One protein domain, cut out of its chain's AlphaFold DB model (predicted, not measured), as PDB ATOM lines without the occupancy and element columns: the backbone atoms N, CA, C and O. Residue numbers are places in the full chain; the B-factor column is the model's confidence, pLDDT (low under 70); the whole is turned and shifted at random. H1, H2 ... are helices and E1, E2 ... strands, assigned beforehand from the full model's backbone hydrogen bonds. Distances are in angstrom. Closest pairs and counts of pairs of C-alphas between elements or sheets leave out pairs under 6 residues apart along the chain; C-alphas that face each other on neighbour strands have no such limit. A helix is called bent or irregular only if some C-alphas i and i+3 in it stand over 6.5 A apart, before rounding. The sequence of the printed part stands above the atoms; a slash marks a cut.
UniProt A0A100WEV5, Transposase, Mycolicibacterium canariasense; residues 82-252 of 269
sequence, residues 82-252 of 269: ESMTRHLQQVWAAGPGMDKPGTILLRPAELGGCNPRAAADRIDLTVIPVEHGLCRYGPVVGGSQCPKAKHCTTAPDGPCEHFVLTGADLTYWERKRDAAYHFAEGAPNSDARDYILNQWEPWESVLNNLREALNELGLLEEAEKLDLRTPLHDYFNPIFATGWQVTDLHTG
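AT A GLANCE: This is residues 82 to 252 of the 269 residues of the protein "Transposase" of Mycolicibacterium canariasense (UniProt A0A100WEV5). An elongated model in two unequal parts: a well-formed helical part, in which H4 and the bent helix H5 make a long hairpin whose H5a end sticks out, and a loose part at the opposite end with H1, E1, H2 and H3, which hardly meet. At the base of the hairpin a tiny two-strand sheet, E2 and E3, has H5b, H7 and H8 beside it, while the long unnamed stretch 124 to 162 joins the two parts. The printed part has 171 residues with eight named helices and three strands, in the order H1 E1 H2 H3 E2 H4 H5 H6 H7 E3 H8; E2 and E3 are antiparallel, and the class is mostly helix. It is only just compact, close to loose, with a radius of gyration of the C-alphas of 18.3 A and spans of 61 by 35 by 30 A.

IN THESE COORDINATES: H1, residues 82 to 88, begins at C-alpha 82 (93.794, 47.333, 2.896). E1 is residues 104 to 106, H2 108 to 111, H3 116 to 123 and E2 163 to 166. H4, residues 167 to 185, is 28.5 A long and irregular: C-alphas 168 and 171 are 7.3 A apart. H5, residues 190 to 216, was assigned as one helix by its hydrogen bonds but is bent, with C-alphas 199 and 202 7.0 A apart; its arms are H5a, 190 to 199, 14.3 A, and H5b, 202 to 216, 21.9 A. H6 is residues 220 to 225, H7 238 to 241, E3 243 to 245 and H8 246 to 251, ending at C-alpha 251 (83.124, 84.155, 24.104).

HOW THE PARTS SIT: H4 and H5a form a helical hairpin, with a shallow tilt of 9 degrees, opposite ways; their closest C-alphas, Ala 184 and Arg 193, are 4.8 A apart. H4 touches H6, closest C-alphas Gly 167 and Ala 223 at 5.1 A. H4 touches H7, closest C-alphas Gly 167 and Ile 239 at 4.6 A. H5b touches H8, about perpendicular at 89 degrees, closest C-alphas Val 206 and Leu 249 at 4.7 A. Between E2 and E3, N 165 and O 244 are 2.9 A apart, within hydrogen-bond range. E1 pairs with no named strand. H1 is apart from H2 and H3. Every O i to N i+4 pair is within range in H1, H5a, H6 and H8, against 3 of 4 in H3, 13 of 15 in H4 and 10 of 11 in H5b; H2 and H7 are too short for one.

THE WHOLE: The C-alphas farthest apart, Gly 112 and Asn 189, are 61.5 A apart. The printed part has no cut. The links H1 to E1, H3 to E2 and H6 to H7 are long. Mean pLDDT of the printed part is 70.9, and 77 residues are under 70, among them 82 to 131.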
ATOM      1  N   GLU A  82      93.812  48.366   1.855       46.84
ATOM      2  CA  GLU A  82      93.794  47.333   2.896       46.84
ATOM      3  C   GLU A  82      94.870  47.482   3.987       46.84
ATOM      4  O   GLU A  82      94.577  47.213   5.150       46.84
ATOM      5  N   SER A  83      96.106  47.884   3.668       46.16
ATOM      6  CA  SER A  83      97.194  48.059   4.649       46.16
ATOM      7  C   SER A  83      96.987  49.323   5.477       46.16
ATOM      8  O   SER A  83      97.169  49.295   6.695       46.16
ATOM      9  N   MET A  84      96.522  50.399   4.830       43.16
ATOM     10  CA  MET A  84      96.140  51.649   5.491       43.16
ATOM     11  C   MET A  84      94.936  51.439   6.409       43.16
ATOM     12  O   MET A  84      95.002  51.779   7.586       43.16
ATOM     13  N   THR A  85      93.871  50.810   5.906       43.88
ATOM     14  CA  THR A  85      92.690  50.443   6.694       43.88
ATOM     15  C   THR A  85      93.095  49.555   7.867       43.88
ATOM     16  O   THR A  85      92.729  49.854   8.992       43.88
ATOM     17  N   ARG A  86      93.941  48.539   7.666       48.62
ATOM     18  CA  ARG A  86      94.417  47.683   8.763       48.62
ATOM     19  C   ARG A  86      95.218  48.453   9.821       48.62
ATOM     20  O   ARG A  86      95.022  48.186  10.998       48.62
ATOM     21  N   HIS A  87      96.080  49.397   9.435       45.31
ATOM     22  CA  HIS A  87      96.864  50.209  10.382       45.31
ATOM     23  C   HIS A  87      96.007  51.214  11.153       45.31
ATOM     24  O   HIS A  87      96.139  51.316  12.371       45.31
ATOM     25  N   LEU A  88      95.090  51.900  10.469       45.66
ATOM     26  CA  LEU A  88      94.120  52.801  11.100       45.66
ATOM     27  C   LEU A  88      93.203  52.055  12.085       45.66
ATOM     28  O   LEU A  88      92.748  52.631  13.068       45.66
ATOM     29  N   GLN A  89      92.976  50.759  11.855       49.00
ATOM     30  CA  GLN A  89      92.218  49.870  12.739       49.00
ATOM     31  C   GLN A  89      93.063  49.235  13.865       49.00
ATOM     32  O   GLN A  89      92.505  48.551  14.722       49.00
ATOM     33  N   GLN A  90      94.392  49.408  13.865       50.62
ATOM     34  CA  GLN A  90      95.329  48.707  14.755       50.62
ATOM     35  C   GLN A  90      95.946  49.568  15.850       50.62
ATOM     36  O   GLN A  90      96.519  49.013  16.771       50.62
ATOM     37  N   VAL A  91      95.891  50.890  15.798       49.88
ATOM     38  CA  VAL A  91      96.279  51.732  16.935       49.88
ATOM     39  C   VAL A  91      95.350  52.918  16.905       49.88
ATOM     40  O   VAL A  91      95.399  53.730  15.984       49.88
ATOM     41  N   TRP A  92      94.485  53.012  17.903       54.75
ATOM     42  CA  TRP A  92      93.609  54.159  18.016       54.75
ATOM     43  C   TRP A  92      94.365  55.246  18.730       54.75
ATOM     44  O   TRP A  92      94.747  55.075  19.884       54.75
ATOM     45  N   ALA A  93      94.604  56.342  18.029       54.59
ATOM     46  CA  ALA A  93      95.215  57.522  18.590       54.59
ATOM     47  C   ALA A  93      94.178  58.636  18.717       54.59
ATOM     48  O   ALA A  93      93.197  58.690  17.974       54.59
ATOM     49  N   ALA A  94      94.399  59.517  19.679       54.59
ATOM     50  CA  ALA A  94      93.614  60.709  19.872       54.59
ATOM     51  C   ALA A  94      93.681  61.528  18.588       54.59
ATOM     52  O   ALA A  94      94.765  61.770  18.049       54.59
ATOM     53  N   GLY A  95      92.503  61.886  18.083       51.16
ATOM     54  CA  GLY A  95      92.394  62.658  16.862       51.16
ATOM     55  C   GLY A  95      93.021  64.050  17.010       51.16
ATOM     56  O   GLY A  95      93.283  64.492  18.131       51.16
ATOM     57  N   PRO A  96      93.212  64.759  15.890       46.00
ATOM     58  CA  PRO A  96      93.852  66.070  15.862       46.00
ATOM     59  C   PRO A  96      93.197  67.129  16.779       46.00
ATOM     60  O   PRO A  96      93.873  68.019  17.253       46.00
ATOM     61  N   GLY A  97      91.911  67.004  17.119       44.78
ATOM     62  CA  GLY A  97      91.188  67.965  17.969       44.78
ATOM     63  C   GLY A  97      91.163  67.643  19.467       44.78
ATOM     64  O   GLY A  97      90.403  68.264  20.201       44.78
ATOM     65  N   MET A  98      91.900  66.631  19.926       52.94
ATOM     66  CA  MET A  98      91.937  66.206  21.336       52.94
ATOM     67  C   MET A  98      93.095  66.872  22.088       52.94
ATOM     68  O   MET A  98      94.070  67.265  21.465       52.94
ATOM     69  N   ASP A  99      93.055  66.897  23.427       52.41
ATOM     70  CA  ASP A  99      94.083  67.558  24.264       52.41
ATOM     71  C   ASP A  99      95.521  67.087  23.997       52.41
ATOM     72  O   ASP A  99      96.486  67.799  24.267       52.41
ATOM     73  N   LYS A 100      95.679  65.849  23.511       52.81
ATOM     74  CA  LYS A 100      96.974  65.261  23.158       52.81
ATOM     75  C   LYS A 100      96.864  64.456  21.861       52.81
ATOM     76  O   LYS A 100      96.746  63.225  21.936       52.81
ATOM     77  N   PRO A 101      96.892  65.107  20.686       50.94
ATOM     78  CA  PRO A 101      96.822  64.437  19.391       50.94
ATOM     79  C   PRO A 101      97.898  63.358  19.262       50.94
ATOM     80  O   PRO A 101      99.015  63.511  19.754       50.94
ATOM     81  N   GLY A 102      97.565  62.229  18.642       47.81
ATOM     82  CA  GLY A 102      98.500  61.106  18.513       47.81
ATOM     83  C   GLY A 102      98.647  60.238  19.772       47.81
ATOM     84  O   GLY A 102      99.290  59.191  19.705       47.81
ATOM     85  N   THR A 103      98.022  60.597  20.903       57.19
ATOM     86  CA  THR A 103      98.023  59.749  22.110       57.19
ATOM     87  C   THR A 103      97.297  58.450  21.841       57.19
ATOM     88  O   THR A 103      96.132  58.474  21.471       57.19
ATOM     89  N   ILE A 104      97.940  57.314  22.081       56.66
ATOM     90  CA  ILE A 104      97.295  56.014  21.907       56.66
ATOM     91  C   ILE A 104      96.142  55.883  22.916       56.66
ATOM     92  O   ILE A 104      96.374  55.735  24.111       56.66
ATOM     93  N   LEU A 105      94.910  55.958  22.418       58.06
ATOM     94  CA  LEU A 105      93.668  55.779  23.163       58.06
ATOM     95  C   LEU A 105      93.360  54.306  23.410       58.06
ATOM     96  O   LEU A 105      92.758  53.972  24.426       58.06
ATOM     97  N   LEU A 106      93.715  53.439  22.461       53.12
ATOM     98  CA  LEU A 106      93.428  52.014  22.555       53.12
ATOM     99  C   LEU A 106      94.385  51.218  21.654       53.12
ATOM    100  O   LEU A 106      94.671  51.606  20.514       53.12
ATOM    101  N   ARG A 107      94.880  50.086  22.160       59.78
ATOM    102  CA  ARG A 107      95.714  49.121  21.425       59.78
ATOM    103  C   ARG A 107      94.947  47.812  21.184       59.78
ATOM    104  O   ARG A 107      94.138  47.412  22.016       59.78
ATOM    105  N   PRO A 108      95.241  47.043  20.124       53.03
ATOM    106  CA  PRO A 108      94.541  45.794  19.819       53.03
ATOM    107  C   PRO A 108      94.727  44.731  20.896       53.03
ATOM    108  O   PRO A 108      93.832  43.930  21.134       53.03
ATOM    109  N   ALA A 109      95.871  44.743  21.587       57.44
ATOM    110  CA  ALA A 109      96.123  43.862  22.724       57.44
ATOM    111  C   ALA A 109      95.142  44.112  23.886       57.44
ATOM    112  O   ALA A 109      94.789  43.183  24.607       57.44
ATOM    113  N   GLU A 110      94.650  45.345  24.027       53.81
ATOM    114  CA  GLU A 110      93.691  45.753  25.059       53.81
ATOM    115  C   GLU A 110      92.249  45.343  24.694       53.81
ATOM    116  O   GLU A 110      91.373  45.318  25.555       53.81
ATOM    117  N   LEU A 111      91.999  44.936  23.440       52.94
ATOM    118  CA  LEU A 111      90.722  44.365  22.987       52.94
ATOM    119  C   LEU A 111      90.596  42.861  23.227       52.94
ATOM    120  O   LEU A 111      89.508  42.317  23.044       52.94
ATOM    121  N   GLY A 112      91.684  42.171  23.587       49.94
ATOM    122  CA  GLY A 112      91.727  40.706  23.665       49.94
ATOM    123  C   GLY A 112      90.717  40.079  24.640       49.94
ATOM    124  O   GLY A 112      90.473  38.878  24.565       49.94
ATOM    125  N   GLY A 113      90.110  40.879  25.525       53.12
ATOM    126  CA  GLY A 113      89.043  40.468  26.446       53.12
ATOM    127  C   GLY A 113      87.614  40.850  26.028       53.12
ATOM    128  O   GLY A 113      86.672  40.518  26.745       53.12
ATOM    129  N   CYS A 114      87.413  41.556  24.911       49.22
ATOM    130  CA  CYS A 114      86.090  42.007  24.468       49.22
ATOM    131  C   CYS A 114      85.476  41.066  23.420       49.22
ATOM    132  O   CYS A 114      86.171  40.502  22.578       49.22
ATOM    133  N   ASN A 115      84.145  40.928  23.440       52.03
ATOM    134  CA  ASN A 115      83.405  40.212  22.398       52.03
ATOM    135  C   ASN A 115      83.765  40.802  21.011       52.03
ATOM    136  O   ASN A 115      83.721  42.027  20.866       52.03
ATOM    137  N   PRO A 116      84.070  39.979  19.988       48.91
ATOM    138  CA  PRO A 116      84.435  40.433  18.641       48.91
ATOM    139  C   PRO A 116      83.439  41.414  18.003       48.91
ATOM    140  O   PRO A 116      83.844  42.245  17.194       48.91
ATOM    141  N   ARG A 117      82.161  41.393  18.402       49.03
ATOM    142  CA  ARG A 117      81.167  42.393  17.979       49.03
ATOM    143  C   ARG A 117      81.421  43.780  18.578       49.03
ATOM    144  O   ARG A 117      81.364  44.759  17.856       49.03
ATOM    145  N   ALA A 118      81.800  43.858  19.853       45.84
ATOM    146  CA  ALA A 118      82.166  45.113  20.515       45.84
ATOM    147  C   ALA A 118      83.508  45.677  20.011       45.84
ATOM    148  O   ALA A 118      83.728  46.883  20.059       45.84
ATOM    149  N   ALA A 119      84.400  44.809  19.520       47.19
ATOM    150  CA  ALA A 119      85.598  45.232  18.803       47.19
ATOM    151  C   ALA A 119      85.237  45.791  17.414       47.19
ATOM    152  O   ALA A 119      85.673  46.885  17.078       47.19
ATOM    153  N   ALA A 120      84.387  45.106  16.641       46.41
ATOM    154  CA  ALA A 120      83.920  45.576  15.332       46.41
ATOM    155  C   ALA A 120      83.141  46.904  15.412       46.41
ATOM    156  O   ALA A 120      83.421  47.818  14.642       46.41
ATOM    157  N   ASP A 121      82.262  47.050  16.408       45.06
ATOM    158  CA  ASP A 121      81.500  48.276  16.683       45.06
ATOM    159  C   ASP A 121      82.388  49.450  17.142       45.06
ATOM    160  O   ASP A 121      81.895  50.563  17.256       45.06
ATOM    161  N   ARG A 122      83.679  49.225  17.429       43.28
ATOM    162  CA  ARG A 122      84.678  50.267  17.730       43.28
ATOM    163  C   ARG A 122      85.644  50.524  16.570       43.28
ATOM    164  O   ARG A 122      86.295  51.552  16.562       43.28
ATOM    165  N   ILE A 123      85.762  49.609  15.606       40.03
ATOM    166  CA  ILE A 123      86.731  49.658  14.492       40.03
ATOM    167  C   ILE A 123      86.281  50.600  13.358       40.03
ATOM    168  O   ILE A 123      87.118  51.081  12.596       40.03
ATOM    169  N   ASP A 124      84.990  50.913  13.265       39.62
ATOM    170  CA  ASP A 124      84.394  51.792  12.245       39.62
ATOM    171  C   ASP A 124      84.578  53.284  12.617       39.62
ATOM    172  O   ASP A 124      83.641  54.058  12.823       39.62
ATOM    173  N   LEU A 125      85.853  53.637  12.825       37.84
ATOM    174  CA  LEU A 125      86.330  54.806  13.564       37.84
ATOM    175  C   LEU A 125      86.924  55.927  12.703       37.84
ATOM    176  O   LEU A 125      87.444  56.919  13.212       37.84
ATOM    177  N   THR A 126      86.874  55.788  11.389       37.97
ATOM    178  CA  THR A 126      87.436  56.784  10.486       37.97
ATOM    179  C   THR A 126      86.299  57.519   9.812       37.97
ATOM    180  O   THR A 126      85.606  56.948   8.976       37.97
ATOM    181  N   VAL A 127      86.170  58.808  10.133       40.78
ATOM    182  CA  VAL A 127      85.332  59.764   9.404       40.78
ATOM    183  C   VAL A 127      83.834  59.556   9.646       40.78
ATOM    184  O   VAL A 127      83.091  59.153   8.756       40.78
ATOM    185  N   ILE A 128      83.338  59.930  10.830       36.75
ATOM    186  CA  ILE A 128      82.021  60.571  10.800       36.75
ATOM    187  C   ILE A 128      82.292  61.990  10.321       36.75
ATOM    188  O   ILE A 128      82.952  62.728  11.054       36.75
ATOM    189  N   PRO A 129      81.825  62.381   9.123       41.88
ATOM    190  CA  PRO A 129      81.787  63.780   8.756       41.88
ATOM    191  C   PRO A 129      80.788  64.446   9.705       41.88
ATOM    192  O   PRO A 129      79.581  64.459   9.475       41.88
ATOM    193  N   VAL A 130      81.292  64.929  10.835       54.53
ATOM    194  CA  VAL A 130      80.714  66.108  11.465       54.53
ATOM    195  C   VAL A 130      80.875  67.239  10.450       54.53
ATOM    196  O   VAL A 130      81.812  67.189   9.653       54.53
ATOM    197  N   GLU A 131      79.953  68.201  10.400       59.53
ATOM    198  CA  GLU A 131      80.074  69.341   9.484       59.53
ATOM    199  C   GLU A 131      81.429  70.034   9.708       59.53
ATOM    200  O   GLU A 131      81.555  70.778  10.667       59.53
ATOM    201  N   HIS A 132      82.433  69.695   8.885       70.06
ATOM    202  CA  HIS A 132      83.817  70.189   8.896       70.06
ATOM    203  C   HIS A 132      84.281  70.737  10.256       70.06
ATOM    204  O   HIS A 132      84.304  71.941  10.500       70.06
ATOM    205  N   GLY A 133      84.572  69.805  11.158       70.19
ATOM    206  CA  GLY A 133      85.111  70.034  12.490       70.19
ATOM    207  C   GLY A 133      85.331  68.694  13.183       70.19
ATOM    208  O   GLY A 133      85.028  67.631  12.623       70.19
ATOM    209  N   LEU A 134      85.857  68.714  14.404       72.06
ATOM    210  CA  LEU A 134      86.235  67.501  15.129       72.06
ATOM    211  C   LEU A 134      85.362  67.290  16.368       72.06
ATOM    212  O   LEU A 134      84.996  68.227  17.072       72.06
ATOM    213  N   CYS A 135      85.026  66.028  16.640       73.62
ATOM    214  CA  CYS A 135      84.295  65.630  17.840       73.62
ATOM    215  C   CYS A 135      85.261  65.066  18.890       73.62
ATOM    216  O   CYS A 135      85.958  64.083  18.631       73.62
ATOM    217  N   ARG A 136      85.255  65.656  20.088       69.00
ATOM    218  CA  ARG A 136      86.075  65.265  21.246       69.00
ATOM    219  C   ARG A 136      85.412  64.281  22.210       69.00
ATOM    220  O   ARG A 136      86.093  63.749  23.078       69.00
ATOM    221  N   TYR A 137      84.110  64.016  22.071       62.81
ATOM    222  CA  TYR A 137      83.376  63.109  22.970       62.81
ATOM    223  C   TYR A 137      83.949  61.686  22.922       62.81
ATOM    224  O   TYR A 137      83.832  60.915  23.871       62.81
ATOM    225  N   GLY A 138      84.603  61.351  21.809       53.06
ATOM    226  CA  GLY A 138      85.355  60.126  21.636       53.06
ATOM    227  C   GLY A 138      84.952  59.375  20.371       53.06
ATOM    228  O   GLY A 138      84.218  59.896  19.526       53.06
ATOM    229  N   PRO A 139      85.438  58.135  20.231       50.75
ATOM    230  CA  PRO A 139      85.161  57.274  19.098       50.75
ATOM    231  C   PRO A 139      83.699  56.788  19.076       50.75
ATOM    232  O   PRO A 139      83.408  55.639  19.397       50.75
ATOM    233  N   VAL A 140      82.745  57.655  18.728       47.03
ATOM    234  CA  VAL A 140      81.337  57.258  18.591       47.03
ATOM    235  C   VAL A 140      81.115  56.703  17.193       47.03
ATOM    236  O   VAL A 140      80.852  57.452  16.260       47.03
ATOM    237  N   VAL A 141      81.197  55.388  17.039       38.94
ATOM    238  CA  VAL A 141      80.969  54.715  15.755       38.94
ATOM    239  C   VAL A 141      79.544  54.941  15.242       38.94
ATOM    240  O   VAL A 141      78.563  54.823  15.976       38.94
ATOM    241  N   GLY A 142      79.425  55.323  13.966       45.28
ATOM    242  CA  GLY A 142      78.154  55.528  13.261       45.28
ATOM    243  C   GLY A 142      77.237  56.635  13.808       45.28
ATOM    244  O   GLY A 142      76.182  56.892  13.223       45.28
ATOM    245  N   GLY A 143      77.605  57.315  14.899       49.00
ATOM    246  CA  GLY A 143      76.803  58.318  15.613       49.00
ATOM    247  C   GLY A 143      75.506  57.803  16.234       49.00
ATOM    248  O   GLY A 143      74.778  58.596  16.820       49.00
ATOM    249  N   SER A 144      75.226  56.500  16.153       53.16
ATOM    250  CA  SER A 144      74.051  55.874  16.770       53.16
ATOM    251  C   SER A 144      74.098  55.925  18.299       53.16
ATOM    252  O   SER A 144      73.059  55.914  18.946       53.16
ATOM    253  N   GLN A 145      75.300  56.025  18.870       59.75
ATOM    254  CA  GLN A 145      75.528  56.186  20.308       59.75
ATOM    255  C   GLN A 145      75.804  57.646  20.706       59.75
ATOM    256  O   GLN A 145      76.125  57.914  21.860       59.75
ATOM    257  N   CYS A 146      75.711  58.602  19.772       69.75
ATOM    258  CA  CYS A 146      75.924  60.011  20.089       69.75
ATOM    259  C   CYS A 146      74.721  60.522  20.897       69.75
ATOM    260  O   CYS A 146      73.611  60.504  20.360       69.75
ATOM    261  N   PRO A 147      74.908  61.056  22.121       73.81
ATOM    262  CA  PRO A 147      73.805  61.625  22.902       73.81
ATOM    263  C   PRO A 147      73.097  62.780  22.180       73.81
ATOM    264  O   PRO A 147      71.929  63.055  22.431       73.81
ATOM    265  N   LYS A 148      73.812  63.447  21.266       73.50
ATOM    266  CA  LYS A 148      73.324  64.556  20.440       73.50
ATOM    267  C   LYS A 148      72.913  64.121  19.027       73.50
ATOM    268  O   LYS A 148      72.676  64.980  18.189       73.50
ATOM    269  N   ALA A 149      72.870  62.819  18.725       73.44
ATOM    270  CA  ALA A 149      72.486  62.274  17.416       73.44
ATOM    271  C   ALA A 149      73.179  62.950  16.205       73.44
ATOM    272  O   ALA A 149      72.564  63.139  15.162       73.44
ATOM    273  N   LYS A 150      74.469  63.305  16.342       70.38
ATOM    274  CA  LYS A 150      75.284  64.041  15.344       70.38
ATOM    275  C   LYS A 150      74.865  65.501  15.088       70.38
ATOM    276  O   LYS A 150      75.417  66.133  14.192       70.38
ATOM    277  N   HIS A 151      73.967  66.076  15.888       73.56
ATOM    278  CA  HIS A 151      73.644  67.507  15.858       73.56
ATOM    279  C   HIS A 151      74.726  68.329  16.569       73.56
ATOM    280  O   HIS A 151      74.509  68.883  17.643       73.56
ATOM    281  N   CYS A 152      75.927  68.370  15.993       76.94
ATOM    282  CA  CYS A 152      77.072  69.041  16.611       76.94
ATOM    283  C   CYS A 152      77.021  70.568  16.498       76.94
ATOM    284  O   CYS A 152      77.614  71.242  17.328       76.94
ATOM    285  N   THR A 153      76.308  71.104  15.510       74.38
ATOM    286  CA  THR A 153      76.307  72.536  15.156       74.38
ATOM    287  C   THR A 153      74.925  73.182  15.259       74.38
ATOM    288  O   THR A 153      74.807  74.397  15.167       74.38
ATOM    289  N   THR A 154      73.870  72.380  15.438       67.62
ATOM    290  CA  THR A 154      72.462  72.792  15.273       67.62
ATOM    291  C   THR A 154      71.548  72.310  16.406       67.62
ATOM    292  O   THR A 154      70.342  72.158  16.213       67.62
ATOM    293  N   ALA A 155      72.092  72.024  17.595       60.97
ATOM    294  CA  ALA A 155      71.276  71.569  18.720       60.97
ATOM    295  C   ALA A 155      70.521  72.736  19.404       60.97
ATOM    296  O   ALA A 155      70.985  73.876  19.348       60.97
ATOM    297  N   PRO A 156      69.389  72.464  20.091       49.31
ATOM    298  CA  PRO A 156      68.586  73.481  20.790       49.31
ATOM    299  C   PRO A 156      69.345  74.308  21.841       49.31
ATOM    300  O   PRO A 156      68.923  75.416  22.153       49.31
ATOM    301  N   ASP A 157      70.463  73.779  22.348       56.69
ATOM    302  CA  ASP A 157      71.300  74.399  23.381       56.69
ATOM    303  C   ASP A 157      72.617  74.979  22.814       56.69
ATOM    304  O   ASP A 157      73.545  75.255  23.570       56.69
ATOM    305  N   GLY A 158      72.727  75.131  21.488       67.56
ATOM    306  CA  GLY A 158      73.947  75.584  20.812       67.56
ATOM    307  C   GLY A 158      74.830  74.442  20.284       67.56
ATOM    308  O   GLY A 158      74.403  73.282  20.249       67.56
ATOM    309  N   PRO A 159      76.050  74.747  19.802       75.12
ATOM    310  CA  PRO A 159      76.976  73.723  19.334       75.12
ATOM    311  C   PRO A 159      77.324  72.757  20.473       75.12
ATOM    312  O   PRO A 159      77.369  73.118  21.646       75.12
ATOM    313  N   CYS A 160      77.546  71.492  20.128       79.25
ATOM    314  CA  CYS A 160      77.929  70.466  21.088       79.25
ATOM    315  C   CYS A 160      79.225  70.874  21.804       79.25
ATOM    316  O   CYS A 160      80.191  71.243  21.149       79.25
ATOM    317  N   GLU A 161      79.273  70.717  23.130       78.75
ATOM    318  CA  GLU A 161      80.454  71.028  23.963       78.75
ATOM    319  C   GLU A 161      81.729  70.275  23.542       78.75
ATOM    320  O   GLU A 161      82.848  70.670  23.838       78.75
ATOM    321  N   HIS A 162      81.571  69.173  22.813       76.50
ATOM    322  CA  HIS A 162      82.681  68.385  22.300       76.50
ATOM    323  C   HIS A 162      83.067  68.737  20.863       76.50
ATOM    324  O   HIS A 162      83.960  68.099  20.308       76.50
ATOM    325  N   PHE A 163      82.375  69.680  20.231       81.69
ATOM    326  CA  PHE A 163      82.665  70.106  18.874       81.69
ATOM    327  C   PHE A 163      83.748  71.184  18.891       81.69
ATOM    328  O   PHE A 163      83.610  72.217  19.546       81.69
ATOM    329  N   VAL A 164      84.835  70.922  18.169       82.88
ATOM    330  CA  VAL A 164      85.958  71.847  18.032       82.88
ATOM    331  C   VAL A 164      86.237  72.146  16.570       82.88
ATOM    332  O   VAL A 164      86.067  71.281  15.706       82.88
ATOM    333  N   LEU A 165      86.694  73.366  16.316       85.38
ATOM    334  CA  LEU A 165      87.186  73.794  15.013       85.38
ATOM    335  C   LEU A 165      88.706  73.772  15.003       85.38
ATOM    336  O   LEU A 165      89.343  74.065  16.013       85.38
ATOM    337  N   THR A 166      89.270  73.445  13.852       85.62
ATOM    338  CA  THR A 166      90.705  73.501  13.572       85.62
ATOM    339  C   THR A 166      90.983  74.516  12.468       85.62
ATOM    340  O   THR A 166      90.063  75.008  11.807       85.62
ATOM    341  N   GLY A 167      92.260  74.803  12.207       86.00
ATOM    342  CA  GLY A 167      92.643  75.633  11.061       86.00
ATOM    343  C   GLY A 167      92.179  75.052   9.724       86.00
ATOM    344  O   GLY A 167      91.867  75.799   8.800       86.00
ATOM    345  N   ALA A 168      92.040  73.727   9.639       84.88
ATOM    346  CA  ALA A 168      91.558  73.060   8.438       84.88
ATOM    347  C   ALA A 168      90.078  73.327   8.116       84.88
ATOM    348  O   ALA A 168      89.652  73.147   6.971       84.88
ATOM    349  N   ASP A 169      89.303  73.773   9.103       86.25
ATOM    350  CA  ASP A 169      87.865  73.991   8.974       86.25
ATOM    351  C   ASP A 169      87.521  75.430   8.554       86.25
ATOM    352  O   ASP A 169      86.419  75.676   8.054       86.25
ATOM    353  N   LEU A 170      88.465  76.372   8.695       90.56
ATOM    354  CA  LEU A 170      88.249  77.810   8.491       90.56
ATOM    355  C   LEU A 170      87.575  78.114   7.145       90.56
ATOM    356  O   LEU A 170      86.475  78.666   7.095       90.56
ATOM    357  N   THR A 171      88.205  77.698   6.044       88.81
ATOM    358  CA  THR A 171      87.735  78.050   4.694       88.81
ATOM    359  C   THR A 171      86.411  77.386   4.330       88.81
ATOM    360  O   THR A 171      85.669  77.899   3.489       88.81
ATOM    361  N   TYR A 172      86.083  76.241   4.936       86.94
ATOM    362  CA  TYR A 172      84.772  75.627   4.752       86.94
ATOM    363  C   TYR A 172      83.681  76.497   5.374       86.94
ATOM    364  O   TYR A 172      82.684  76.798   4.711       86.94
ATOM    365  N   TRP A 173      83.868  76.909   6.628       88.56
ATOM    366  CA  TRP A 173      82.859  77.673   7.352       88.56
ATOM    367  C   TRP A 173      82.695  79.087   6.806       88.56
ATOM    368  O   TRP A 173      81.560  79.545   6.678       88.56
ATOM    369  N   GLU A 174      83.779  79.735   6.377       90.88
ATOM    370  CA  GLU A 174      83.708  81.019   5.668       90.88
ATOM    371  C   GLU A 174      82.884  80.898   4.382       90.88
ATOM    372  O   GLU A 174      81.964  81.681   4.159       90.88
ATOM    373  N   ARG A 175      83.109  79.852   3.575       90.00
ATOM    374  CA  ARG A 175      82.298  79.611   2.369       90.00
ATOM    375  C   ARG A 175      80.833  79.336   2.692       90.00
ATOM    376  O   ARG A 175      79.961  79.739   1.926       90.00
ATOM    377  N   LYS A 176      80.551  78.632   3.792       88.12
ATOM    378  CA  LYS A 176      79.178  78.330   4.226       88.12
ATOM    379  C   LYS A 176      78.450  79.607   4.672       88.12
ATOM    380  O   LYS A 176      77.303  79.798   4.269       88.12
ATOM    381  N   ARG A 177      79.135  80.500   5.400       90.12
ATOM    382  CA  ARG A 177      78.657  81.851   5.740       90.12
ATOM    383  C   ARG A 177      78.399  82.675   4.480       90.12
ATOM    384  O   ARG A 177      77.292  83.172   4.295       90.12
ATOM    385  N   ASP A 178      79.380  82.775   3.586       91.62
ATOM    386  CA  ASP A 178      79.279  83.603   2.379       91.62
ATOM    387  C   ASP A 178      78.140  83.128   1.463       91.62
ATOM    388  O   ASP A 178      77.383  83.936   0.923       91.62
ATOM    389  N   ALA A 179      77.953  81.809   1.343       90.00
ATOM    390  CA  ALA A 179      76.823  81.230   0.625       90.00
ATOM    391  C   ALA A 179      75.474  81.590   1.266       90.00
ATOM    392  O   ALA A 179      74.506  81.852   0.551       90.00
ATOM    393  N   ALA A 180      75.395  81.623   2.599       88.25
ATOM    394  CA  ALA A 180      74.185  82.025   3.302       88.25
ATOM    395  C   ALA A 180      73.886  83.521   3.150       88.25
ATOM    396  O   ALA A 180      72.724  83.885   2.985       88.25
ATOM    397  N   TYR A 181      74.909  84.377   3.132       91.06
ATOM    398  CA  TYR A 181      74.746  85.816   2.892       91.06
ATOM    399  C   TYR A 181      74.268  86.088   1.472       91.06
ATOM    400  O   TYR A 181      73.263  86.773   1.287       91.06
ATOM    401  N   HIS A 182      74.878  85.437   0.483       93.00
ATOM    402  CA  HIS A 182      74.390  85.484  -0.893       93.00
ATOM    403  C   HIS A 182      72.947  84.957  -1.009       93.00
ATOM    404  O   HIS A 182      72.140  85.473  -1.780       93.00
ATOM    405  N   PHE A 183      72.581  83.916  -0.254       90.31
ATOM    406  CA  PHE A 183      71.202  83.424  -0.231       90.31
ATOM    407  C   PHE A 183      70.233  84.438   0.400       90.31
ATOM    408  O   PHE A 183      69.121  84.616  -0.099       90.31
ATOM    409  N   ALA A 184      70.660  85.142   1.450       92.12
ATOM    410  CA  ALA A 184      69.876  86.171   2.126       92.12
ATOM    411  C   ALA A 184      69.593  87.390   1.223       92.12
ATOM    412  O   ALA A 184      68.509  87.970   1.308       92.12
ATOM    413  N   GLU A 185      70.504  87.745   0.312       91.38
ATOM    414  CA  GLU A 185      70.285  88.804  -0.692       91.38
ATOM    415  C   GLU A 185      69.095  88.507  -1.622       91.38
ATOM    416  O   GLU A 185      68.399  89.425  -2.059       91.38
ATOM    417  N   GLY A 186      68.834  87.226  -1.896       91.19
ATOM    418  CA  GLY A 186      67.721  86.756  -2.724       91.19
ATOM    419  C   GLY A 186      66.424  86.472  -1.960       91.19
ATOM    420  O   GLY A 186      65.505  85.879  -2.531       91.19
ATOM    421  N   ALA A 187      66.339  86.830  -0.675       93.00
ATOM    422  CA  ALA A 187      65.192  86.497   0.160       93.00
ATOM    423  C   ALA A 187      63.898  87.210  -0.304       93.00
ATOM    424  O   ALA A 187      63.924  88.380  -0.690       93.00
ATOM    425  N   PRO A 188      62.731  86.540  -0.224       91.88
ATOM    426  CA  PRO A 188      61.462  87.080  -0.723       91.88
ATOM    427  C   PRO A 188      60.915  88.262   0.096       91.88
ATOM    428  O   PRO A 188      60.071  89.008  -0.396       91.88
ATOM    429  N   ASN A 189      61.346  88.417   1.350       94.44
ATOM    430  CA  ASN A 189      60.976  89.515   2.242       94.44
ATOM    431  C   ASN A 189      62.067  89.745   3.307       94.44
ATOM    432  O   ASN A 189      62.990  88.937   3.442       94.44
ATOM    433  N   SER A 190      61.960  90.855   4.046       92.75
ATOM    434  CA  SER A 190      62.896  91.215   5.121       92.75
ATOM    435  C   SER A 190      62.959  90.157   6.213       92.75
ATOM    436  O   SER A 190      64.047  89.796   6.629       92.75
ATOM    437  N   ASP A 191      61.819  89.599   6.611       94.31
ATOM    438  CA  ASP A 191      61.748  88.659   7.731       94.31
ATOM    439  C   ASP A 191      62.515  87.363   7.425       94.31
ATOM    440  O   ASP A 191      63.223  86.832   8.278       94.31
ATOM    441  N   ALA A 192      62.429  86.871   6.186       90.81
ATOM    442  CA  ALA A 192      63.180  85.710   5.722       90.81
ATOM    443  C   ALA A 192      64.685  85.999   5.637       90.81
ATOM    444  O   ALA A 192      65.489  85.148   6.016       90.81
ATOM    445  N   ARG A 193      65.069  87.191   5.166       93.38
ATOM    446  CA  ARG A 193      66.472  87.625   5.146       93.38
ATOM    447  C   ARG A 193      67.038  87.675   6.559       93.38
ATOM    448  O   ARG A 193      68.072  87.075   6.822       93.38
ATOM    449  N   ASP A 194      66.341  88.362   7.454       93.25
ATOM    450  CA  ASP A 194      66.785  88.591   8.822       93.25
ATOM    451  C   ASP A 194      66.829  87.261   9.589       93.25
ATOM    452  O   ASP A 194      67.776  87.011  10.328       93.25
ATOM    453  N   TYR A 195      65.897  86.334   9.326       89.88
ATOM    454  CA  TYR A 195      65.984  84.961   9.829       89.88
ATOM    455  C   TYR A 195      67.283  84.263   9.404       89.88
ATOM    456  O   TYR A 195      67.949  83.676  10.251       89.88
ATOM    457  N   ILE A 196      67.657  84.326   8.120       87.56
ATOM    458  CA  ILE A 196      68.893  83.699   7.623       87.56
ATOM    459  C   ILE A 196      70.116  84.333   8.291       87.56
ATOM    460  O   ILE A 196      70.973  83.605   8.783       87.56
ATOM    461  N   LEU A 197      70.189  85.665   8.337       89.50
ATOM    462  CA  LEU A 197      71.329  86.385   8.915       89.50
ATOM    463  C   LEU A 197      71.475  86.120  10.422       89.50
ATOM    464  O   LEU A 197      72.575  85.824  10.880       89.50
ATOM    465  N   ASN A 198      70.372  86.107  11.175       88.44
ATOM    466  CA  ASN A 198      70.385  85.844  12.619       88.44
ATOM    467  C   ASN A 198      70.888  84.433  12.971       88.44
ATOM    468  O   ASN A 198      71.394  84.216  14.067       88.44
ATOM    469  N   GLN A 199      70.770  83.454  12.065       85.38
ATOM    470  CA  GLN A 199      71.364  82.125  12.281       85.38
ATOM    471  C   GLN A 199      72.900  82.143  12.196       85.38
ATOM    472  O   GLN A 199      73.551  81.252  12.740       85.38
ATOM    473  N   TRP A 200      73.480  83.131  11.507       87.31
ATOM    474  CA  TRP A 200      74.920  83.248  11.268       87.31
ATOM    475  C   TRP A 200      75.627  84.236  12.190       87.31
ATOM    476  O   TRP A 200      76.836  84.111  12.354       87.31
ATOM    477  N   GLU A 201      74.899  85.143  12.843       82.88
ATOM    478  CA  GLU A 201      75.459  86.091  13.817       82.88
ATOM    479  C   GLU A 201      76.341  85.402  14.888       82.88
ATOM    480  O   GLU A 201      77.485  85.830  15.062       82.88
ATOM    481  N   PRO A 202      75.939  84.276  15.525       84.06
ATOM    482  CA  PRO A 202      76.806  83.590  16.491       84.06
ATOM    483  C   PRO A 202      78.070  82.985  15.863       84.06
ATOM    484  O   PRO A 202      79.057  82.746  16.552       84.06
ATOM    485  N   TRP A 203      78.053  82.699  14.560       86.62
ATOM    486  CA  TRP A 203      79.200  82.140  13.845       86.62
ATOM    487  C   TRP A 203      80.189  83.215  13.388       86.62
ATOM    488  O   TRP A 203      81.351  82.890  13.151       86.62
ATOM    489  N   GLU A 204      79.781  84.483  13.285       88.19
ATOM    490  CA  GLU A 204      80.703  85.571  12.943       88.19
ATOM    491  C   GLU A 204      81.786  85.745  14.007       88.19
ATOM    492  O   GLU A 204      82.970  85.800  13.671       88.19
ATOM    493  N   SER A 205      81.398  85.771  15.286       88.88
ATOM    494  CA  SER A 205      82.349  85.861  16.402       88.88
ATOM    495  C   SER A 205      83.284  84.654  16.429       88.88
ATOM    496  O   SER A 205      84.499  84.822  16.512       88.88
ATOM    497  N   VAL A 206      82.737  83.449  16.251       91.12
ATOM    498  CA  VAL A 206      83.505  82.197  16.207       91.12
ATOM    499  C   VAL A 206      84.560  82.221  15.101       91.12
ATOM    500  O   VAL A 206      85.713  81.872  15.349       91.12
ATOM    501  N   LEU A 207      84.194  82.638  13.884       93.00
ATOM    502  CA  LEU A 207      85.125  82.670  12.753       93.00
ATOM    503  C   LEU A 207      86.179  83.764  12.901       93.00
ATOM    504  O   LEU A 207      87.345  83.516  12.597       93.00
ATOM    505  N   ASN A 208      85.804  84.944  13.396       93.69
ATOM    506  CA  ASN A 208      86.760  86.020  13.648       93.69
ATOM    507  C   ASN A 208      87.787  85.606  14.709       93.69
ATOM    508  O   ASN A 208      88.988  85.701  14.463       93.69
ATOM    509  N   ASN A 209      87.330  85.042  15.825       93.50
ATOM    510  CA  ASN A 209      88.212  84.593  16.900       93.50
ATOM    511  C   ASN A 209      89.060  83.378  16.483       93.50
ATOM    512  O   ASN A 209      90.207  83.258  16.904       93.50
ATOM    513  N   LEU A 210      88.557  82.509  15.597       93.31
ATOM    514  CA  LEU A 210      89.365  81.437  15.005       93.31
ATOM    515  C   LEU A 210      90.481  82.010  14.119       93.31
ATOM    516  O   LEU A 210      91.615  81.539  14.188       93.31
ATOM    517  N   ARG A 211      90.192  83.035  13.306       95.44
ATOM    518  CA  ARG A 211      91.216  83.726  12.501       95.44
ATOM    519  C   ARG A 211      92.267  84.386  13.384       95.44
ATOM    520  O   ARG A 211      93.450  84.280  13.070       95.44
ATOM    521  N   GLU A 212      91.855  85.036  14.469       95.06
ATOM    522  CA  GLU A 212      92.770  85.641  15.443       95.06
ATOM    523  C   GLU A 212      93.661  84.583  16.099       95.06
ATOM    524  O   GLU A 212      94.884  84.702  16.026       95.06
ATOM    525  N   ALA A 213      93.083  83.490  16.604       92.25
ATOM    526  CA  ALA A 213      93.840  82.390  17.204       92.25
ATOM    527  C   ALA A 213      94.835  81.747  16.217       92.25
ATOM    528  O   ALA A 213      95.979  81.448  16.565       92.25
ATOM    529  N   LEU A 214      94.440  81.570  14.953       92.56
ATOM    530  CA  LEU A 214      95.336  81.073  13.905       92.56
ATOM    531  C   LEU A 214      96.441  82.076  13.563       92.56
ATOM    532  O   LEU A 214      97.566  81.669  13.274       92.56
ATOM    533  N   ASN A 215      96.141  83.373  13.584       94.56
ATOM    534  CA  ASN A 215      97.120  84.425  13.333       94.56
ATOM    535  C   ASN A 215      98.166  84.498  14.453       94.56
ATOM    536  O   ASN A 215      99.357  84.600  14.164       94.56
ATOM    537  N   GLU A 216      97.746  84.372  15.714       91.69
ATOM    538  CA  GLU A 216      98.645  84.317  16.875       91.69
ATOM    539  C   GLU A 216      99.624  83.138  16.804       91.69
ATOM    540  O   GLU A 216     100.791  83.275  17.174       91.69
ATOM    541  N   LEU A 217      99.181  81.999  16.264       86.88
ATOM    542  CA  LEU A 217     100.025  80.822  16.038       86.88
ATOM    543  C   LEU A 217     100.821  80.865  14.722       86.88
ATOM    544  O   LEU A 217     101.591  79.945  14.448       86.88
ATOM    545  N   GLY A 218     100.649  81.900  13.894       91.25
ATOM    546  CA  GLY A 218     101.291  82.003  12.578       91.25
ATOM    547  C   GLY A 218     100.776  80.990  11.544       91.25
ATOM    548  O   GLY A 218     101.462  80.721  10.563       91.25
ATOM    549  N   LEU A 219      99.582  80.427  11.757       89.31
ATOM    550  CA  LEU A 219      98.960  79.389  10.924       89.31
ATOM    551  C   LEU A 219      97.888  79.930   9.965       89.31
ATOM    552  O   LEU A 219      97.395  79.185   9.121       89.31
ATOM    553  N   LEU A 220      97.507  81.209  10.075       94.75
ATOM    554  CA  LEU A 220      96.393  81.778   9.306       94.75
ATOM    555  C   LEU A 220      96.592  81.670   7.786       94.75
ATOM    556  O   LEU A 220      95.698  81.210   7.083       94.75
ATOM    557  N   GLU A 221      97.770  82.041   7.275       92.69
ATOM    558  CA  GLU A 221      98.048  81.987   5.831       92.69
ATOM    559  C   GLU A 221      97.990  80.548   5.290       92.69
ATOM    560  O   GLU A 221      97.559  80.314   4.158       92.69
ATOM    561  N   GLU A 222      98.406  79.574   6.101       88.69
ATOM    562  CA  GLU A 222      98.323  78.156   5.755       88.69
ATOM    563  C   GLU A 222      96.864  77.678   5.740       88.69
ATOM    564  O   GLU A 222      96.450  77.016   4.787       88.69
ATOM    565  N   ALA A 223      96.068  78.079   6.737       90.44
ATOM    566  CA  ALA A 223      94.638  77.778   6.828       90.44
ATOM    567  C   ALA A 223      93.841  78.316   5.637       90.44
ATOM    568  O   ALA A 223      93.046  77.583   5.046       90.44
ATOM    569  N   GLU A 224      94.097  79.554   5.218       92.75
ATOM    570  CA  GLU A 224      93.418  80.173   4.071       92.75
ATOM    571  C   GLU A 224      93.746  79.489   2.737       92.75
ATOM    572  O   GLU A 224      92.912  79.442   1.826       92.75
ATOM    573  N   LYS A 225      94.959  78.944   2.608       89.56
ATOM    574  CA  LYS A 225      95.436  78.282   1.383       89.56
ATOM    575  C   LYS A 225      95.190  76.778   1.371       89.56
ATOM    576  O   LYS A 225      95.460  76.140   0.351       89.56
ATOM    577  N   LEU A 226      94.697  76.207   2.469       84.50
ATOM    578  CA  LEU A 226      94.515  74.771   2.586       84.50
ATOM    579  C   LEU A 226      93.471  74.269   1.579       84.50
ATOM    580  O   LEU A 226      92.276  74.554   1.680       84.50
ATOM    581  N   ASP A 227      93.916  73.455   0.620       79.06
ATOM    582  CA  ASP A 227      93.023  72.737  -0.287       79.06
ATOM    583  C   ASP A 227      92.832  71.295   0.177       79.06
ATOM    584  O   ASP A 227      93.622  70.402  -0.149       79.06
ATOM    585  N   LEU A 228      91.727  71.057   0.884       69.25
ATOM    586  CA  LEU A 228      91.323  69.732   1.362       69.25
ATOM    587  C   LEU A 228      91.132  68.699   0.234       69.25
ATOM    588  O   LEU A 228      91.088  67.505   0.518       69.25
ATOM    589  N   ARG A 229      91.057  69.115  -1.039       67.12
ATOM    590  CA  ARG A 229      90.986  68.201  -2.196       67.12
ATOM    591  C   ARG A 229      92.331  67.566  -2.546       67.12
ATOM    592  O   ARG A 229      92.368  66.616  -3.329       67.12
ATOM    593  N   THR A 230      93.423  68.077  -1.985       61.22
ATOM    594  CA  THR A 230      94.754  67.496  -2.162       61.22
ATOM    595  C   THR A 230      94.772  66.088  -1.555       61.22
ATOM    596  O   THR A 230      94.347  65.914  -0.416       61.22
ATOM    597  N   PRO A 231      95.249  65.056  -2.274       44.22
ATOM    598  CA  PRO A 231      95.180  63.670  -1.800       44.22
ATOM    599  C   PRO A 231      96.168  63.340  -0.667       44.22
ATOM    600  O   PRO A 231      96.115  62.245  -0.116       44.22
ATOM    601  N   LEU A 232      97.087  64.251  -0.338       58.84
ATOM    602  CA  LEU A 232      98.129  64.074   0.672       58.84
ATOM    603  C   LEU A 232      98.084  65.250   1.647       58.84
ATOM    604  O   LEU A 232      98.483  66.355   1.290       58.84
ATOM    605  N   HIS A 233      97.631  64.981   2.870       59.28
ATOM    606  CA  HIS A 233      97.674  65.916   3.994       59.28
ATOM    607  C   HIS A 233      98.521  65.328   5.114       59.28
ATOM    608  O   HIS A 233      98.402  64.142   5.431       59.28
ATOM    609  N   ASP A 234      99.365  66.158   5.720       64.56
ATOM    610  CA  ASP A 234      99.994  65.819   6.990       64.56
ATOM    611  C   ASP A 234      99.043  66.192   8.129       64.56
ATOM    612  O   ASP A 234      99.023  67.325   8.600       64.56
ATOM    613  N   TYR A 235      98.236  65.228   8.566       64.56
ATOM    614  CA  TYR A 235      97.260  65.423   9.642       64.56
ATOM    615  C   TYR A 235      97.892  65.689  11.020       64.56
ATOM    616  O   TYR A 235      97.160  65.968  11.969       64.56
ATOM    617  N   PHE A 236      99.220  65.601  11.148       61.22
ATOM    618  CA  PHE A 236      99.946  66.001  12.357       61.22
ATOM    619  C   PHE A 236     100.375  67.468  12.337       61.22
ATOM    620  O   PHE A 236     100.859  67.971  13.350       61.22
ATOM    621  N   ASN A 237     100.200  68.163  11.211       66.69
ATOM    622  CA  ASN A 237     100.449  69.593  11.146       66.69
ATOM    623  C   ASN A 237      99.525  70.332  12.146       66.69
ATOM    624  O   ASN A 237      98.337  69.993  12.228       66.69
ATOM    625  N   PRO A 238     100.033  71.338  12.888       73.38
ATOM    626  CA  PRO A 238      99.246  72.151  13.817       73.38
ATOM    627  C   PRO A 238      97.930  72.702  13.257       73.38
ATOM    628  O   PRO A 238      96.986  72.879  14.023       73.38
ATOM    629  N   ILE A 239      97.828  72.918  11.944       78.00
ATOM    630  CA  ILE A 239      96.593  73.333  11.266       78.00
ATOM    631  C   ILE A 239      95.437  72.335  11.447       78.00
ATOM    632  O   ILE A 239      94.280  72.743  11.543       78.00
ATOM    633  N   PHE A 240      95.746  71.038  11.528       73.44
ATOM    634  CA  PHE A 240      94.796  69.967  11.820       73.44
ATOM    635  C   PHE A 240      94.795  69.629  13.312       73.44
ATOM    636  O   PHE A 240      93.748  69.312  13.861       73.44
ATOM    637  N   ALA A 241      95.964  69.672  13.960       67.69
ATOM    638  CA  ALA A 241      96.182  69.187  15.325       67.69
ATOM    639  C   ALA A 241      95.869  70.199  16.442       67.69
ATOM    640  O   ALA A 241      95.954  69.856  17.619       67.69
ATOM    641  N   THR A 242      95.529  71.440  16.098       76.06
ATOM    642  CA  THR A 242      95.124  72.460  17.075       76.06
ATOM    643  C   THR A 242      93.628  72.684  16.946       76.06
ATOM    644  O   THR A 242      93.154  73.114  15.894       76.06
ATOM    645  N   GLY A 243      92.886  72.350  18.002       81.50
ATOM    646  CA  GLY A 243      91.437  72.507  18.064       81.50
ATOM    647  C   GLY A 243      91.011  73.517  19.125       81.50
ATOM    648  O   GLY A 243      91.541  73.506  20.235       81.50
ATOM    649  N   TRP A 244      90.008  74.329  18.804       85.94
ATOM    650  CA  TRP A 244      89.372  75.273  19.724       85.94
ATOM    651  C   TRP A 244      87.899  74.930  19.902       85.94
ATOM    652  O   TRP A 244      87.203  74.626  18.928       85.94
ATOM    653  N   GLN A 245      87.409  74.978  21.141       85.12
ATOM    654  CA  GLN A 245      85.983  74.785  21.398       85.12
ATOM    655  C   GLN A 245      85.193  75.951  20.825       85.12
ATOM    656  O   GLN A 245      85.586  77.110  20.950       85.12
ATOM    657  N   VAL A 246      84.048  75.647  20.218       86.44
ATOM    658  CA  VAL A 246      83.200  76.689  19.627       86.44
ATOM    659  C   VAL A 246      82.672  77.653  20.690       86.44
ATOM    660  O   VAL A 246      82.528  78.836  20.412       86.44
ATOM    661  N   THR A 247      82.438  77.181  21.916       84.12
ATOM    662  CA  THR A 247      82.054  78.035  23.050       84.12
ATOM    663  C   THR A 247      83.121  79.077  23.366       84.12
ATOM    664  O   THR A 247      82.791  80.250  23.505       84.12
ATOM    665  N   ASP A 248      84.388  78.665  23.400       85.81
ATOM    666  CA  ASP A 248      85.527  79.528  23.729       85.81
ATOM    667  C   ASP A 248      85.775  80.539  22.600       85.81
ATOM    668  O   ASP A 248      86.006  81.725  22.836       85.81
ATOM    669  N   LEU A 249      85.641  80.082  21.350       88.06
ATOM    670  CA  LEU A 249      85.666  80.947  20.171       88.06
ATOM    671  C   LEU A 249      84.491  81.929  20.155       88.06
ATOM    672  O   LEU A 249      84.644  83.037  19.660       88.06
ATOM    673  N   HIS A 250      83.323  81.571  20.683       87.44
ATOM    674  CA  HIS A 250      82.177  82.476  20.741       87.44
ATOM    675  C   HIS A 250      82.344  83.554  21.825       87.44
ATOM    676  O   HIS A 250      81.954  84.701  21.612       87.44
ATOM    677  N   THR A 251      82.913  83.211  22.987       84.56
ATOM    678  CA  THR A 251      83.124  84.155  24.104       84.56
ATOM    679  C   THR A 251      84.384  85.010  23.960       84.56
ATOM    680  O   THR A 251      84.514  86.005  24.669       84.56
ATOM    681  N   GLY A 252      85.294  84.654  23.046       77.75
ATOM    682  CA  GLY A 252      86.596  85.313  22.898       77.75
ATOM    683  C   GLY A 252      87.626  84.857  23.936       77.75
ATOM    684  O   GLY A 252      88.688  85.455  24.059       77.75
TER     685      GLY A 252